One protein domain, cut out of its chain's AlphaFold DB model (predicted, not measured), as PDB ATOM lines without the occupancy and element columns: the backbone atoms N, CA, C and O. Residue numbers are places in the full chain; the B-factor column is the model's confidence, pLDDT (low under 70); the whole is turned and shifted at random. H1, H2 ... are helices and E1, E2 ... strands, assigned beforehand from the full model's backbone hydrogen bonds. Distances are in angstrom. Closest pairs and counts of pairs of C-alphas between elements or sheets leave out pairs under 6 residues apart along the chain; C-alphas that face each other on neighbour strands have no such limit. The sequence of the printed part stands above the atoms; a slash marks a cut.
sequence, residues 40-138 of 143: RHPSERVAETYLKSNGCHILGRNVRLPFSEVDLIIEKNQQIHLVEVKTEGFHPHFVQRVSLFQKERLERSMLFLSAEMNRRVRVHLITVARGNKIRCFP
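What this domain is: This is residues 40 to 138 of the 143 residues of an uncharacterized protein of Bdellovibrionaceae bacterium (UniProt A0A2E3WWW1). One strongly twisted sheet of five strands stands as a slab between two helices, the short H1 over one face and the longer H2 over the other. H2 runs along the strands, and the unnamed residues 88 to 99 make a long loop from the end of E3 round to the start of H2. The printed part has 99 residues, with two named helices and five named strands in the order H1, E1, E2, E3, H2, E4, E5; the sheet is mixed, in the order E1, E2, E3, E4, E5. The class is mixed, helices and strands. The whole is compact, with a radius of gyration of the C-alphas of 13.1 A and spans of 39 by 31 by 22 A.

Where its parts are: H1, residues 42 to 53, begins at C-alpha 42 at (97.999, -21.849, -18.447) and is 16.9 A long. E1, residues 57 to 64, is 18.5 A long and bends by 54 degrees at residue 61. E2 is residues 69 to 76, 20.3 A, and E3 is residues 79 to 87, 25.3 A. H2, residues 100 to 117, is 25.5 A long and begins at C-alpha 100 at (117.526, -7.309, -26.040). E4 is residues 121 to 128, 22.6 A. E5, residues 134 to 137, ends at C-alpha 137 at (117.105, -20.550, -16.240).

How they stand to each other: E1, E2 and E3 form a meander, each strand the antiparallel neighbour of the one before. E1 and E2 are a hairpin, with N 59 and O 73 at 2.8 A. E2 and E3 are a hairpin, with N 74 and O 81 at 3.0 A. E3 and E4 are parallel at 25 degrees, with N 84 and O 124 at 2.9 A. E3, H2 and E4 form a strand-helix-strand unit, two parallel neighbour strands joined through a helix, with a right-handed crossover. E4 and E5 are an antiparallel hairpin, with N 127 and O 135 at 2.9 A. E1 and E5 are the edge strands. H2 is on the sheet at a height over the sheet of 8.0 A and runs along the strands, at 13 degrees to E3 on the local plane. The closest C-alphas of H2 and E4 are those of Ser 114 and Val 121, 5.5 A apart. H1 is on the opposite face; its closest C-alphas with E4 are those of Ser 43 and Val 128, 5.9 A. H1 and H2 are apart. In H1 and H2 every O i to N i+4 pair is within hydrogen-bond range.

The domain as a whole: The two C-alphas farthest apart are those of Phe 90 and Asn 118, 40.1 A. The printed part has no cut. The link from E3 to H2, 12 residues, is long, and the other links are tight. The mean pLDDT of the printed part is 88.6; residues 90 to 97 are under 70.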
ATOM      1  N   ARG A  40      95.089 -15.243 -16.872       77.06
ATOM      2  CA  ARG A  40      96.431 -15.844 -16.842       77.06
ATOM      3  C   ARG A  40      96.604 -16.941 -17.874       77.06
ATOM      4  O   ARG A  40      95.702 -17.774 -18.058       77.06
ATOM      5  N   HIS A  41      97.781 -17.000 -18.479       86.38
ATOM      6  CA  HIS A  41      98.122 -18.080 -19.386       86.38
ATOM      7  C   HIS A  41      98.284 -19.403 -18.602       86.38
ATOM      8  O   HIS A  41      98.821 -19.404 -17.490       86.38
ATOM      9  N   PRO A  42      97.851 -20.563 -19.137       90.06
ATOM     10  CA  PRO A  42      97.999 -21.849 -18.447       90.06
ATOM     11  C   PRO A  42      99.438 -22.167 -18.013       90.06
ATOM     12  O   PRO A  42      99.637 -22.750 -16.948       90.06
ATOM     13  N   SER A  43     100.440 -21.736 -18.789       91.81
ATOM     14  CA  SER A  43     101.857 -21.917 -18.440       91.81
ATOM     15  C   SER A  43     102.250 -21.201 -17.148       91.81
ATOM     16  O   SER A  43     103.015 -21.755 -16.367       91.81
ATOM     17  N   GLU A  44     101.703 -20.014 -16.870       92.56
ATOM     18  CA  GLU A  44     101.983 -19.295 -15.620       92.56
ATOM     19  C   GLU A  44     101.465 -20.066 -14.402       92.56
ATOM     20  O   GLU A  44     102.115 -20.087 -13.362       92.56
ATOM     21  N   ARG A  45     100.306 -20.730 -14.523       93.69
ATOM     22  CA  ARG A  45      99.743 -21.550 -13.434       93.69
ATOM     23  C   ARG A  45     100.605 -22.775 -13.154       93.69
ATOM     24  O   ARG A  45     100.813 -23.134 -11.995       93.69
ATOM     25  N   VAL A  46     101.113 -23.405 -14.211       95.75
ATOM     26  CA  VAL A  46     102.046 -24.535 -14.112       95.75
ATOM     27  C   VAL A  46     103.349 -24.088 -13.442       95.75
ATOM     28  O   VAL A  46     103.777 -24.713 -12.471       95.75
ATOM     29  N   ALA A  47     103.926 -22.969 -13.888       96.38
ATOM     30  CA  ALA A  47     105.129 -22.390 -13.293       96.38
ATOM     31  C   ALA A  47     104.922 -22.006 -11.819       96.38
ATOM     32  O   ALA A  47     105.746 -22.347 -10.975       96.38
ATOM     33  N   GLU A  48     103.798 -21.371 -11.480       95.75
ATOM     34  CA  GLU A  48     103.454 -21.033 -10.096       95.75
ATOM     35  C   GLU A  48     103.358 -22.278  -9.210       95.75
ATOM     36  O   GLU A  48     103.900 -22.294  -8.107       95.75
ATOM     37  N   THR A  49     102.675 -23.321  -9.687       96.38
ATOM     38  CA  THR A  49     102.490 -24.570  -8.933       96.38
ATOM     39  C   THR A  49     103.835 -25.222  -8.632       96.38
ATOM     40  O   THR A  49     104.087 -25.633  -7.502       96.38
ATOM     41  N   TYR A  50     104.724 -25.249  -9.624       97.06
ATOM     42  CA  TYR A  50     106.093 -25.721  -9.461       97.06
ATOM     43  C   TYR A  50     106.903 -24.868  -8.485       97.06
ATOM     44  O   TYR A  50     107.593 -25.405  -7.625       97.06
ATOM     45  N   LEU A  51     106.824 -23.542  -8.569       96.75
ATOM     46  CA  LEU A  51     107.551 -22.667  -7.650       96.75
ATOM     47  C   LEU A  51     107.075 -22.854  -6.206       96.75
ATOM     48  O   LEU A  51     107.898 -23.002  -5.305       96.75
ATOM     49  N   LYS A  52     105.758 -22.948  -5.993       96.38
ATOM     50  CA  LYS A  52     105.171 -23.251  -4.681       96.38
ATOM     51  C   LYS A  52     105.646 -24.596  -4.136       96.38
ATOM     52  O   LYS A  52     106.061 -24.663  -2.983       96.38
ATOM     53  N   SER A  53     105.637 -25.654  -4.952       96.75
ATOM     54  CA  SER A  53     106.115 -26.976  -4.513       96.75
ATOM     55  C   SER A  53     107.618 -27.001  -4.212       96.75
ATOM     56  O   SER A  53     108.067 -27.828  -3.426       96.75
ATOM     57  N   ASN A  54     108.385 -26.058  -4.766       95.81
ATOM     58  CA  ASN A  54     109.809 -25.849  -4.481       95.81
ATOM     59  C   ASN A  54     110.070 -24.845  -3.338       95.81
ATOM     60  O   ASN A  54     111.190 -24.327  -3.210       95.81
ATOM     61  N   GLY A  55     109.054 -24.564  -2.516       95.44
ATOM     62  CA  GLY A  55     109.166 -23.745  -1.308       95.44
ATOM     63  C   GLY A  55     109.247 -22.239  -1.562       95.44
ATOM     64  O   GLY A  55     109.691 -21.505  -0.683       95.44
ATOM     65  N   CYS A  56     108.867 -21.764  -2.751       95.12
ATOM     66  CA  CYS A  56     108.800 -20.333  -3.039       95.12
ATOM     67  C   CYS A  56     107.471 -19.739  -2.551       95.12
ATOM     68  O   CYS A  56     106.403 -20.317  -2.776       95.12
ATOM     69  N   HIS A  57     107.523 -18.542  -1.970       93.38
ATOM     70  CA  HIS A  57     106.332 -17.762  -1.649       93.38
ATOM     71  C   HIS A  57     105.970 -16.845  -2.825       93.38
ATOM     72  O   HIS A  57     106.841 -16.175  -3.371       93.38
ATOM     73  N   ILE A  58     104.702 -16.828  -3.252       91.69
ATOM     74  CA  ILE A  58     104.253 -15.988  -4.374       91.69
ATOM     75  C   ILE A  58     103.792 -14.642  -3.828       91.69
ATOM     76  O   ILE A  58     102.774 -14.589  -3.143       91.69
ATOM     77  N   LEU A  59     104.511 -13.581  -4.183       89.75
ATOM     78  CA  LEU A  59     104.209 -12.213  -3.767       89.75
ATOM     79  C   LEU A  59     103.265 -11.499  -4.739       89.75
ATOM     80  O   LEU A  59     102.467 -10.666  -4.324       89.75
ATOM     81  N   GLY A  60     103.346 -11.825  -6.032       88.81
ATOM     82  CA  GLY A  60     102.499 -11.211  -7.050       88.81
ATOM     83  C   GLY A  60     102.492 -11.967  -8.374       88.81
ATOM     84  O   GLY A  60     103.413 -12.730  -8.680       88.81
ATOM     85  N   ARG A  61     101.435 -11.751  -9.155       88.75
ATOM     86  CA  ARG A  61     101.178 -12.346 -10.475       88.75
ATOM     87  C   ARG A  61     100.875 -11.256 -11.492       88.75
ATOM     88  O   ARG A  61     100.065 -10.378 -11.212       88.75
ATOM     89  N   ASN A  62     101.446 -11.355 -12.689       87.50
ATOM     90  CA  ASN A  62     101.268 -10.374 -13.766       87.50
ATOM     91  C   ASN A  62     101.440  -8.940 -13.248       87.50
ATOM     92  O   ASN A  62     100.572  -8.084 -13.419       87.50
ATOM     93  N   VAL A  63     102.533  -8.718 -12.522       88.31
ATOM     94  CA  VAL A  63     102.784  -7.478 -11.798       88.31
ATOM     95  C   VAL A  63     103.236  -6.414 -12.784       88.31
ATOM     96  O   VAL A  63     104.230  -6.587 -13.493       88.31
ATOM     97  N   ARG A  64     102.524  -5.287 -12.804       85.50
ATOM     98  CA  ARG A  64     102.914  -4.113 -13.587       85.50
ATOM     99  C   ARG A  64     103.962  -3.298 -12.841       85.50
ATOM    100  O   ARG A  64     103.658  -2.655 -11.840       85.50
ATOM    101  N   LEU A  65     105.181  -3.288 -13.362       85.44
ATOM    102  CA  LEU A  65     106.272  -2.433 -12.903       85.44
ATOM    103  C   LEU A  65     106.462  -1.258 -13.877       85.44
ATOM    104  O   LEU A  65     105.990  -1.316 -15.017       85.44
ATOM    105  N   PRO A  66     107.178  -0.188 -13.482       86.00
ATOM    106  CA  PRO A  66     107.368   0.984 -14.341       86.00
ATOM    107  C   PRO A  66     107.988   0.662 -15.708       86.00
ATOM    108  O   PRO A  66     107.708   1.345 -16.695       86.00
ATOM    109  N   PHE A  67     108.821  -0.381 -15.773       87.81
ATOM    110  CA  PHE A  67     109.608  -0.720 -16.958       87.81
ATOM    111  C   PHE A  67     109.176  -2.012 -17.646       87.81
ATOM    112  O   PHE A  67     109.537  -2.205 -18.802       87.81
ATOM    113  N   SER A  68     108.404  -2.885 -16.997       86.06
ATOM    114  CA  SER A  68     107.927  -4.145 -17.575       86.06
ATOM    115  C   SER A  68     106.696  -4.671 -16.843       86.06
ATOM    116  O   SER A  68     106.442  -4.312 -15.700       86.06
ATOM    117  N   GLU A  69     105.952  -5.565 -17.488       87.69
ATOM    118  CA  GLU A  69     105.123  -6.514 -16.744       87.69
ATOM    119  C   GLU A  69     106.006  -7.720 -16.393       87.69
ATOM    120  O   GLU A  69     106.940  -8.029 -17.138       87.69
ATOM    121  N   VAL A  70     105.779  -8.336 -15.235       90.50
ATOM    122  CA  VAL A  70     106.489  -9.544 -14.789       90.50
ATOM    123  C   VAL A  70     105.454 -10.593 -14.408       90.50
ATOM    124  O   VAL A  70     104.567 -10.320 -13.597       90.50
ATOM    125  N   ASP A  71     105.572 -11.799 -14.959       93.25
ATOM    126  CA  ASP A  71     104.555 -12.842 -14.789       93.25
ATOM    127  C   ASP A  71     104.401 -13.283 -13.332       93.25
ATOM    128  O   ASP A  71     103.280 -13.473 -12.855       93.25
ATOM    129  N   LEU A  72     105.512 -13.438 -12.605       93.62
ATOM    130  CA  LEU A  72     105.507 -13.753 -11.177       93.62
ATOM    131  C   LEU A  72     106.606 -12.993 -10.433       93.62
ATOM    132  O   LEU A  72     107.750 -12.915 -10.883       93.62
ATOM    133  N   ILE A  73     106.274 -12.520  -9.235       93.75
ATOM    134  CA  ILE A  73     107.249 -12.091  -8.232       93.75
ATOM    135  C   ILE A  73     107.167 -13.067  -7.069       93.75
ATOM    136  O   ILE A  73     106.082 -13.330  -6.543       93.75
ATOM    137  N   ILE A  74     108.311 -13.620  -6.682       94.31
ATOM    138  CA  ILE A  74     108.401 -14.608  -5.610       94.31
ATOM    139  C   ILE A  74     109.460 -14.225  -4.583       94.31
ATOM    140  O   ILE A  74     110.404 -13.491  -4.876       94.31
ATOM    141  N   GLU A  75     109.331 -14.804  -3.398       93.06
ATOM    142  CA  GLU A  75     110.350 -14.785  -2.362       93.06
ATOM    143  C   GLU A  75     110.863 -16.200  -2.086       93.06
ATOM    144  O   GLU A  75     110.090 -17.157  -1.963       93.06
ATOM    145  N   LYS A  76     112.186 -16.325  -1.967       92.44
ATOM    146  CA  LYS A  76     112.855 -17.536  -1.485       92.44
ATOM    147  C   LYS A  76     114.146 -17.152  -0.775       92.44
ATOM    148  O   LYS A  76     114.894 -16.318  -1.267       92.44
ATOM    149  N   ASN A  77     114.427 -17.760   0.378       90.00
ATOM    150  CA  ASN A  77     115.665 -17.531   1.141       90.00
ATOM    151  C   ASN A  77     115.974 -16.038   1.370       90.00
ATOM    152  O   ASN A  77     117.106 -15.597   1.177       90.00
ATOM    153  N   GLN A  78     114.955 -15.249   1.723       87.50
ATOM    154  CA  GLN A  78     115.072 -13.796   1.913       87.50
ATOM    155  C   GLN A  78     115.556 -13.025   0.666       87.50
ATOM    156  O   GLN A  78     115.920 -11.851   0.763       87.50
ATOM    157  N   GLN A  79     115.448 -13.601  -0.531       90.19
ATOM    158  CA  GLN A  79     115.689 -12.928  -1.808       90.19
ATOM    159  C   GLN A  79     114.393 -12.797  -2.605       90.19
ATOM    160  O   GLN A  79     113.491 -13.629  -2.495       90.19
ATOM    161  N   ILE A  80     114.314 -11.726  -3.392       94.00
ATOM    162  CA  ILE A  80     113.203 -11.474  -4.306       94.00
ATOM    163  C   ILE A  80     113.609 -11.961  -5.687       94.00
ATOM    164  O   ILE A  80     114.733 -11.728  -6.136       94.00
ATOM    165  N   HIS A  81     112.688 -12.620  -6.378       94.81
ATOM    166  CA  HIS A  81     112.929 -13.103  -7.725       94.81
ATOM    167  C   HIS A  81     111.802 -12.661  -8.650       94.81
ATOM    168  O   HIS A  81     110.625 -12.904  -8.377       94.81
ATOM    169  N   LEU A  82     112.186 -12.029  -9.753       95.44
ATOM    170  CA  LEU A  82     111.326 -11.787 -10.901       95.44
ATOM    171  C   LEU A  82     111.386 -13.017 -11.787       95.44
ATOM    172  O   LEU A  82     112.474 -13.489 -12.117       95.44
ATOM    173  N   VAL A  83     110.230 -13.538 -12.168       95.69
ATOM    174  CA  VAL A  83     110.144 -14.723 -13.011       95.69
ATOM    175  C   VAL A  83     109.333 -14.384 -14.250       95.69
ATOM    176  O   VAL A  83     108.142 -14.093 -14.164       95.69
ATOM    177  N   GLU A  84     109.998 -14.461 -15.397       94.25
ATOM    178  CA  GLU A  84     109.373 -14.470 -16.716       94.25
ATOM    179  C   GLU A  84     109.024 -15.918 -17.083       94.25
ATOM    180  O   GLU A  84     109.846 -16.823 -16.918       94.25
ATOM    181  N   VAL A  85     107.826 -16.154 -17.611       93.38
ATOM    182  CA  VAL A  85     107.331 -17.466 -18.026       93.38
ATOM    183  C   VAL A  85     107.121 -17.484 -19.537       93.38
ATOM    184  O   VAL A  85     106.319 -16.747 -20.102       93.38
ATOM    185  N   LYS A  86     107.785 -18.413 -20.228       90.50
ATOM    186  CA  LYS A  86     107.577 -18.661 -21.662       90.50
ATOM    187  C   LYS A  86     107.063 -20.073 -21.908       90.50
ATOM    188  O   LYS A  86     107.410 -21.021 -21.212       90.50
ATOM    189  N   THR A  87     106.248 -20.235 -22.945       89.62
ATOM    190  CA  THR A  87     105.878 -21.571 -23.430       89.62
ATOM    191  C   THR A  87     106.935 -22.053 -24.424       89.62
ATOM    192  O   THR A  87     107.301 -21.312 -25.340       89.62
ATOM    193  N   GLU A  88     107.424 -23.284 -24.273       81.88
ATOM    194  CA  GLU A  88     108.280 -23.905 -25.287       81.88
ATOM    195  C   GLU A  88     107.425 -24.270 -26.506       81.88
ATOM    196  O   GLU A  88     106.584 -25.169 -26.461       81.88
ATOM    197  N   GLY A  89     107.626 -23.546 -27.608       71.94
ATOM    198  CA  GLY A  89     107.190 -23.977 -28.938       71.94
ATOM    199  C   GLY A  89     108.043 -25.132 -29.487       71.94
ATOM    200  O   GLY A  89     108.846 -25.729 -28.784       71.94
ATOM    201  N   PHE A  90     107.921 -25.435 -30.779       59.62
ATOM    202  CA  PHE A  90     108.650 -26.547 -31.413       59.62
ATOM    203  C   PHE A  90     110.160 -26.308 -31.641       59.62
ATOM    204  O   PHE A  90     110.858 -27.223 -32.066       59.62
ATOM    205  N   HIS A  91     110.685 -25.105 -31.382       60.22
ATOM    206  CA  HIS A  91     112.049 -24.721 -31.772       60.22
ATOM    207  C   HIS A  91     113.036 -24.682 -30.594       60.22
ATOM    208  O   HIS A  91     112.800 -23.920 -29.668       60.22
ATOM    209  N   PRO A  92     114.198 -25.354 -30.661       58.56
ATOM    210  CA  PRO A  92     115.062 -25.625 -29.503       58.56
ATOM    211  C   PRO A  92     115.803 -24.422 -28.871       58.56
ATOM    212  O   PRO A  92     116.397 -24.583 -27.809       58.56
ATOM    213  N   HIS A  93     115.764 -23.217 -29.455       62.41
ATOM    214  CA  HIS A  93     116.546 -22.052 -28.996       62.41
ATOM    215  C   HIS A  93     115.692 -20.992 -28.276       62.41
ATOM    216  O   HIS A  93     115.553 -19.863 -28.739       62.41
ATOM    217  N   PHE A  94     115.084 -21.348 -27.141       61.38
ATOM    218  CA  PHE A  94     114.127 -20.478 -26.432       61.38
ATOM    219  C   PHE A  94     114.768 -19.290 -25.707       61.38
ATOM    220  O   PHE A  94     114.215 -18.196 -25.720       61.38
ATOM    221  N   VAL A  95     115.948 -19.484 -25.114       60.78
ATOM    222  CA  VAL A  95     116.669 -18.441 -24.357       60.78
ATOM    223  C   VAL A  95     117.088 -17.281 -25.270       60.78
ATOM    224  O   VAL A  95     116.996 -16.120 -24.885       60.78
ATOM    225  N   GLN A  96     117.451 -17.581 -26.522       61.06
ATOM    226  CA  GLN A  96     117.822 -16.587 -27.537       61.06
ATOM    227  C   GLN A  96     116.623 -15.778 -28.067       61.06
ATOM    228  O   GLN A  96     116.816 -14.795 -28.774       61.06
ATOM    229  N   ARG A  97     115.379 -16.168 -27.742       65.62
ATOM    230  CA  ARG A  97     114.169 -15.446 -28.176       65.62
ATOM    231  C   ARG A  97     113.789 -14.282 -27.278       65.62
ATOM    232  O   ARG A  97     112.926 -13.496 -27.663       65.62
ATOM    233  N   VAL A  98     114.370 -14.176 -26.088       80.75
ATOM    234  CA  VAL A  98     114.143 -12.990 -25.268       80.75
ATOM    235  C   VAL A  98     114.927 -11.851 -25.907       80.75
ATOM    236  O   VAL A  98     116.158 -11.875 -25.938       80.75
ATOM    237  N   SER A  99     114.202 -10.889 -26.471       85.81
ATOM    238  CA  SER A  99     114.806  -9.762 -27.176       85.81
ATOM    239  C   SER A  99     115.685  -8.933 -26.238       85.81
ATOM    240  O   SER A  99     115.438  -8.878 -25.031       85.81
ATOM    241  N   LEU A 100     116.680  -8.241 -26.798       86.62
ATOM    242  CA  LEU A 100     117.526  -7.309 -26.040       86.62
ATOM    243  C   LEU A 100     116.675  -6.276 -25.288       86.62
ATOM    244  O   LEU A 100     116.834  -6.110 -24.086       86.62
ATOM    245  N   PHE A 101     115.664  -5.707 -25.950       89.12
ATOM    246  CA  PHE A 101     114.709  -4.795 -25.314       89.12
ATOM    247  C   PHE A 101     113.952  -5.421 -24.138       89.12
ATOM    248  O   PHE A 101     113.673  -4.744 -23.150       89.12
ATOM    249  N   GLN A 102     113.582  -6.703 -24.227       89.75
ATOM    250  CA  GLN A 102     112.922  -7.374 -23.112       89.75
ATOM    251  C   GLN A 102     113.893  -7.567 -21.940       89.75
ATOM    252  O   GLN A 102     113.504  -7.319 -20.799       89.75
ATOM    253  N   LYS A 103     115.149  -7.946 -22.211       91.88
ATOM    254  CA  LYS A 103     116.195  -8.045 -21.182       91.88
ATOM    255  C   LYS A 103     116.422  -6.704 -20.484       91.88
ATOM    256  O   LYS A 103     116.321  -6.653 -19.263       91.88
ATOM    257  N   GLU A 104     116.599  -5.624 -21.242       93.62
ATOM    258  CA  GLU A 104     116.774  -4.266 -20.704       93.62
ATOM    259  C   GLU A 104     115.599  -3.836 -19.813       93.62
ATOM    260  O   GLU A 104     115.782  -3.243 -18.749       93.62
ATOM    261  N   ARG A 105     114.360  -4.135 -20.226       94.25
ATOM    262  CA  ARG A 105     113.157  -3.822 -19.438       94.25
ATOM    263  C   ARG A 105     113.118  -4.603 -18.123       94.25
ATOM    264  O   ARG A 105     112.794  -4.020 -17.090       94.25
ATOM    265  N   LEU A 106     113.464  -5.889 -18.153       93.56
ATOM    266  CA  LEU A 106     113.547  -6.730 -16.955       93.56
ATOM    267  C   LEU A 106     114.680  -6.283 -16.022       93.56
ATOM    268  O   LEU A 106     114.490  -6.256 -14.808       93.56
ATOM    269  N   GLU A 107     115.822  -5.878 -16.574       94.88
ATOM    270  CA  GLU A 107     116.952  -5.350 -15.812       94.88
ATOM    271  C   GLU A 107     116.579  -4.053 -15.084       94.88
ATOM    272  O   GLU A 107     116.800  -3.921 -13.879       94.88
ATOM    273  N   ARG A 108     115.910  -3.119 -15.767       94.06
ATOM    274  CA  ARG A 108     115.407  -1.890 -15.134       94.06
ATOM    275  C   ARG A 108     114.395  -2.187 -14.029       94.06
ATOM    276  O   ARG A 108     114.456  -1.565 -12.973       94.06
ATOM    277  N   SER A 109     113.499  -3.151 -14.239       92.12
ATOM    278  CA  SER A 109     112.554  -3.620 -13.215       92.12
ATOM    279  C   SER A 109     113.251  -4.265 -12.009       92.12
ATOM    280  O   SER A 109     112.827  -4.055 -10.873       92.12
ATOM    281  N   MET A 110     114.340  -5.006 -12.233       94.06
ATOM    282  CA  MET A 110     115.177  -5.574 -11.172       94.06
ATOM    283  C   MET A 110     115.834  -4.473 -10.336       94.06
ATOM    284  O   MET A 110     115.709  -4.491  -9.112       94.06
ATOM    285  N   LEU A 111     116.498  -3.507 -10.981       93.56
ATOM    286  CA  LEU A 111     117.141  -2.376 -10.300       93.56
ATOM    287  C   LEU A 111     116.124  -1.547  -9.514       93.56
ATOM    288  O   LEU A 111     116.362  -1.199  -8.359       93.56
ATOM    289  N   PHE A 112     114.970  -1.290 -10.128       90.56
ATOM    290  CA  PHE A 112     113.853  -0.590  -9.518       90.56
ATOM    291  C   PHE A 112     113.407  -1.241  -8.205       90.56
ATOM    292  O   PHE A 112     113.442  -0.608  -7.152       90.56
ATOM    293  N   LEU A 113     113.041  -2.523  -8.251       89.62
ATOM    294  CA  LEU A 113     112.592  -3.237  -7.059       89.62
ATOM    295  C   LEU A 113     113.710  -3.417  -6.036       89.62
ATOM    296  O   LEU A 113     113.447  -3.368  -4.839       89.62
ATOM    297  N   SER A 114     114.955  -3.588  -6.482       91.31
ATOM    298  CA  SER A 114     116.093  -3.675  -5.570       91.31
ATOM    299  C   SER A 114     116.251  -2.396  -4.752       91.31
ATOM    300  O   SER A 114     116.521  -2.485  -3.554       91.31
ATOM    301  N   ALA A 115     116.074  -1.229  -5.378       88.38
ATOM    302  CA  ALA A 115     116.132   0.063  -4.704       88.38
ATOM    303  C   ALA A 115     114.940   0.262  -3.755       88.38
ATOM    304  O   ALA A 115     115.140   0.597  -2.589       88.38
ATOM    305  N   GLU A 116     113.720  -0.014  -4.220       83.75
ATOM    306  CA  GLU A 116     112.499   0.158  -3.420       83.75
ATOM    307  C   GLU A 116     112.442  -0.770  -2.207       83.75
ATOM    308  O   GLU A 116     112.017  -0.380  -1.120       83.75
ATOM    309  N   MET A 117     112.883  -2.016  -2.377       83.44
ATOM    310  CA  MET A 117     112.800  -3.030  -1.330       83.44
ATOM    311  C   MET A 117     114.052  -3.083  -0.455       83.44
ATOM    312  O   MET A 117     114.029  -3.762   0.569       83.44
ATOM    313  N   ASN A 118     115.142  -2.415  -0.853       87.12
ATOM    314  CA  ASN A 118     116.467  -2.555  -0.247       87.12
ATOM    315  C   ASN A 118     116.881  -4.033  -0.079       87.12
ATOM    316  O   ASN A 118     117.350  -4.470   0.975       87.12
ATOM    317  N   ARG A 119     116.625  -4.837  -1.113       86.75
ATOM    318  CA  ARG A 119     116.846  -6.289  -1.127       86.75
ATOM    319  C   ARG A 119     117.442  -6.708  -2.454       86.75
ATOM    320  O   ARG A 119     117.154  -6.114  -3.485       86.75
ATOM    321  N   ARG A 120     118.224  -7.789  -2.441       90.56
ATOM    322  CA  ARG A 120     118.721  -8.388  -3.678       90.56
ATOM    323  C   ARG A 120     117.549  -8.951  -4.483       90.56
ATOM    324  O   ARG A 120     116.802  -9.794  -3.980       90.56
ATOM    325  N   VAL A 121     117.447  -8.506  -5.731       93.56
ATOM    326  CA  VAL A 121     116.496  -9.015  -6.719       93.56
ATOM    327  C   VAL A 121     117.264  -9.811  -7.769       93.56
ATOM    328  O   VAL A 121     118.332  -9.392  -8.209       93.56
ATOM    329  N   ARG A 122     116.736 -10.970  -8.153       95.00
ATOM    330  CA  ARG A 122     117.245 -11.781  -9.269       95.00
ATOM    331  C   ARG A 122     116.170 -11.922 -10.334       95.00
ATOM    332  O   ARG A 122     114.984 -11.852 -10.024       95.00
ATOM    333  N   VAL A 123     116.581 -12.159 -11.573       95.12
ATOM    334  CA  VAL A 123     115.657 -12.412 -12.683       95.12
ATOM    335  C   VAL A 123     115.851 -13.831 -13.183       95.12
ATOM    336  O   VAL A 123     116.975 -14.285 -13.400       95.12
ATOM    337  N   HIS A 124     114.754 -14.556 -13.337       95.31
ATOM    338  CA  HIS A 124     114.730 -15.936 -13.794       95.31
ATOM    339  C   HIS A 124     113.801 -16.061 -14.991       95.31
ATOM    340  O   HIS A 124     112.773 -15.387 -15.071       95.31
ATOM    341  N   LEU A 125     114.153 -16.958 -15.904       94.00
ATOM    342  CA  LEU A 125     113.275 -17.375 -16.986       94.00
ATOM    343  C   LEU A 125     112.833 -18.810 -16.713       94.00
ATOM    344  O   LEU A 125     113.658 -19.703 -16.538       94.00
ATOM    345  N   ILE A 126     111.528 -19.044 -16.694       94.19
ATOM    346  CA  ILE A 126     110.945 -20.380 -16.660       94.19
ATOM    347  C   ILE A 126     110.330 -20.677 -18.013       94.19
ATOM    348  O   ILE A 126     109.557 -19.888 -18.555       94.19
ATOM    349  N   THR A 127     110.635 -21.853 -18.546       92.75
ATOM    350  CA  THR A 127     109.964 -22.370 -19.730       92.75
ATOM    351  C   THR A 127     109.053 -23.533 -19.366       92.75
ATOM    352  O   THR A 127     109.391 -24.376 -18.533       92.75
ATOM    353  N   VAL A 128     107.877 -23.573 -19.991       92.50
ATOM    354  CA  VAL A 128     106.894 -24.653 -19.843       92.50
ATOM    355  C   VAL A 128     106.678 -25.309 -21.199       92.50
ATOM    356  O   VAL A 128     106.172 -24.680 -22.128       92.50
ATOM    357  N   ALA A 129     107.069 -26.572 -21.322       89.38
ATOM    358  CA  ALA A 129     106.896 -27.371 -22.527       89.38
ATOM    359  C   ALA A 129     105.601 -28.191 -22.505       89.38
ATOM    360  O   ALA A 129     104.873 -28.242 -21.508       89.38
ATOM    361  N   ARG A 130     105.333 -28.889 -23.617       85.81
ATOM    362  CA  ARG A 130     104.260 -29.892 -23.685       85.81
ATOM    363  C   ARG A 130     104.397 -30.907 -22.546       85.81
ATOM    364  O   ARG A 130     105.503 -31.301 -22.182       85.81
ATOM    365  N   GLY A 131     103.258 -31.313 -21.987       88.81
ATOM    366  CA  GLY A 131     103.215 -32.201 -20.821       88.81
ATOM    367  C   GLY A 131     103.629 -31.530 -19.508       88.81
ATOM    368  O   GLY A 131     104.008 -32.231 -18.578       88.81
ATOM    369  N   ASN A 132     103.584 -30.193 -19.425       90.88
ATOM    370  CA  ASN A 132     103.944 -29.410 -18.235       90.88
ATOM    371  C   ASN A 132     105.394 -29.615 -17.765       90.88
ATOM    372  O   ASN A 132     105.705 -29.402 -16.594       90.88
ATOM    373  N   LYS A 133     106.298 -30.015 -18.669       91.50
ATOM    374  CA  LYS A 133     107.723 -30.116 -18.350       91.50
ATOM    375  C   LYS A 133     108.300 -28.713 -18.179       91.50
ATOM    376  O   LYS A 133     108.156 -27.875 -19.066       91.50
ATOM    377  N   ILE A 134     108.962 -28.482 -17.052       93.38
ATOM    378  CA  ILE A 134     109.503 -27.176 -16.677       93.38
ATOM    379  C   ILE A 134     111.019 -27.173 -16.835       93.38
ATOM    380  O   ILE A 134     111.684 -28.146 -16.474       93.38
ATOM    381  N   ARG A 135     111.569 -26.065 -17.334       92.31
ATOM    382  CA  ARG A 135     112.995 -25.741 -17.201       92.31
ATOM    383  C   ARG A 135     113.134 -24.367 -16.569       92.31
ATOM    384  O   ARG A 135     112.365 -23.459 -16.872       92.31
ATOM    385  N   CYS A 136     114.112 -24.234 -15.683       91.88
ATOM    386  CA  CYS A 136     114.431 -22.981 -15.020       91.88
ATOM    387  C   CYS A 136     115.807 -22.513 -15.488       91.88
ATOM    388  O   CYS A 136     116.768 -23.281 -15.449       91.88
ATOM    389  N   PHE A 137     115.881 -21.261 -15.913       91.75
ATOM    390  CA  PHE A 137     117.105 -20.550 -16.240       91.75
ATOM    391  C   PHE A 137     117.309 -19.503 -15.139       91.75
ATOM    392  O   PHE A 137     116.717 -18.416 -15.207       91.75
ATOM    393  N   PRO A 138     118.041 -19.856 -14.065       91.94
ATOM    394  CA  PRO A 138     118.330 -18.924 -12.989       91.94
ATOM    395  C   PRO A 138     119.246 -17.809 -13.492       91.94
ATOM    396  O   PRO A 138     119.979 -18.002 -14.456       91.94
TER     397      PRO A 138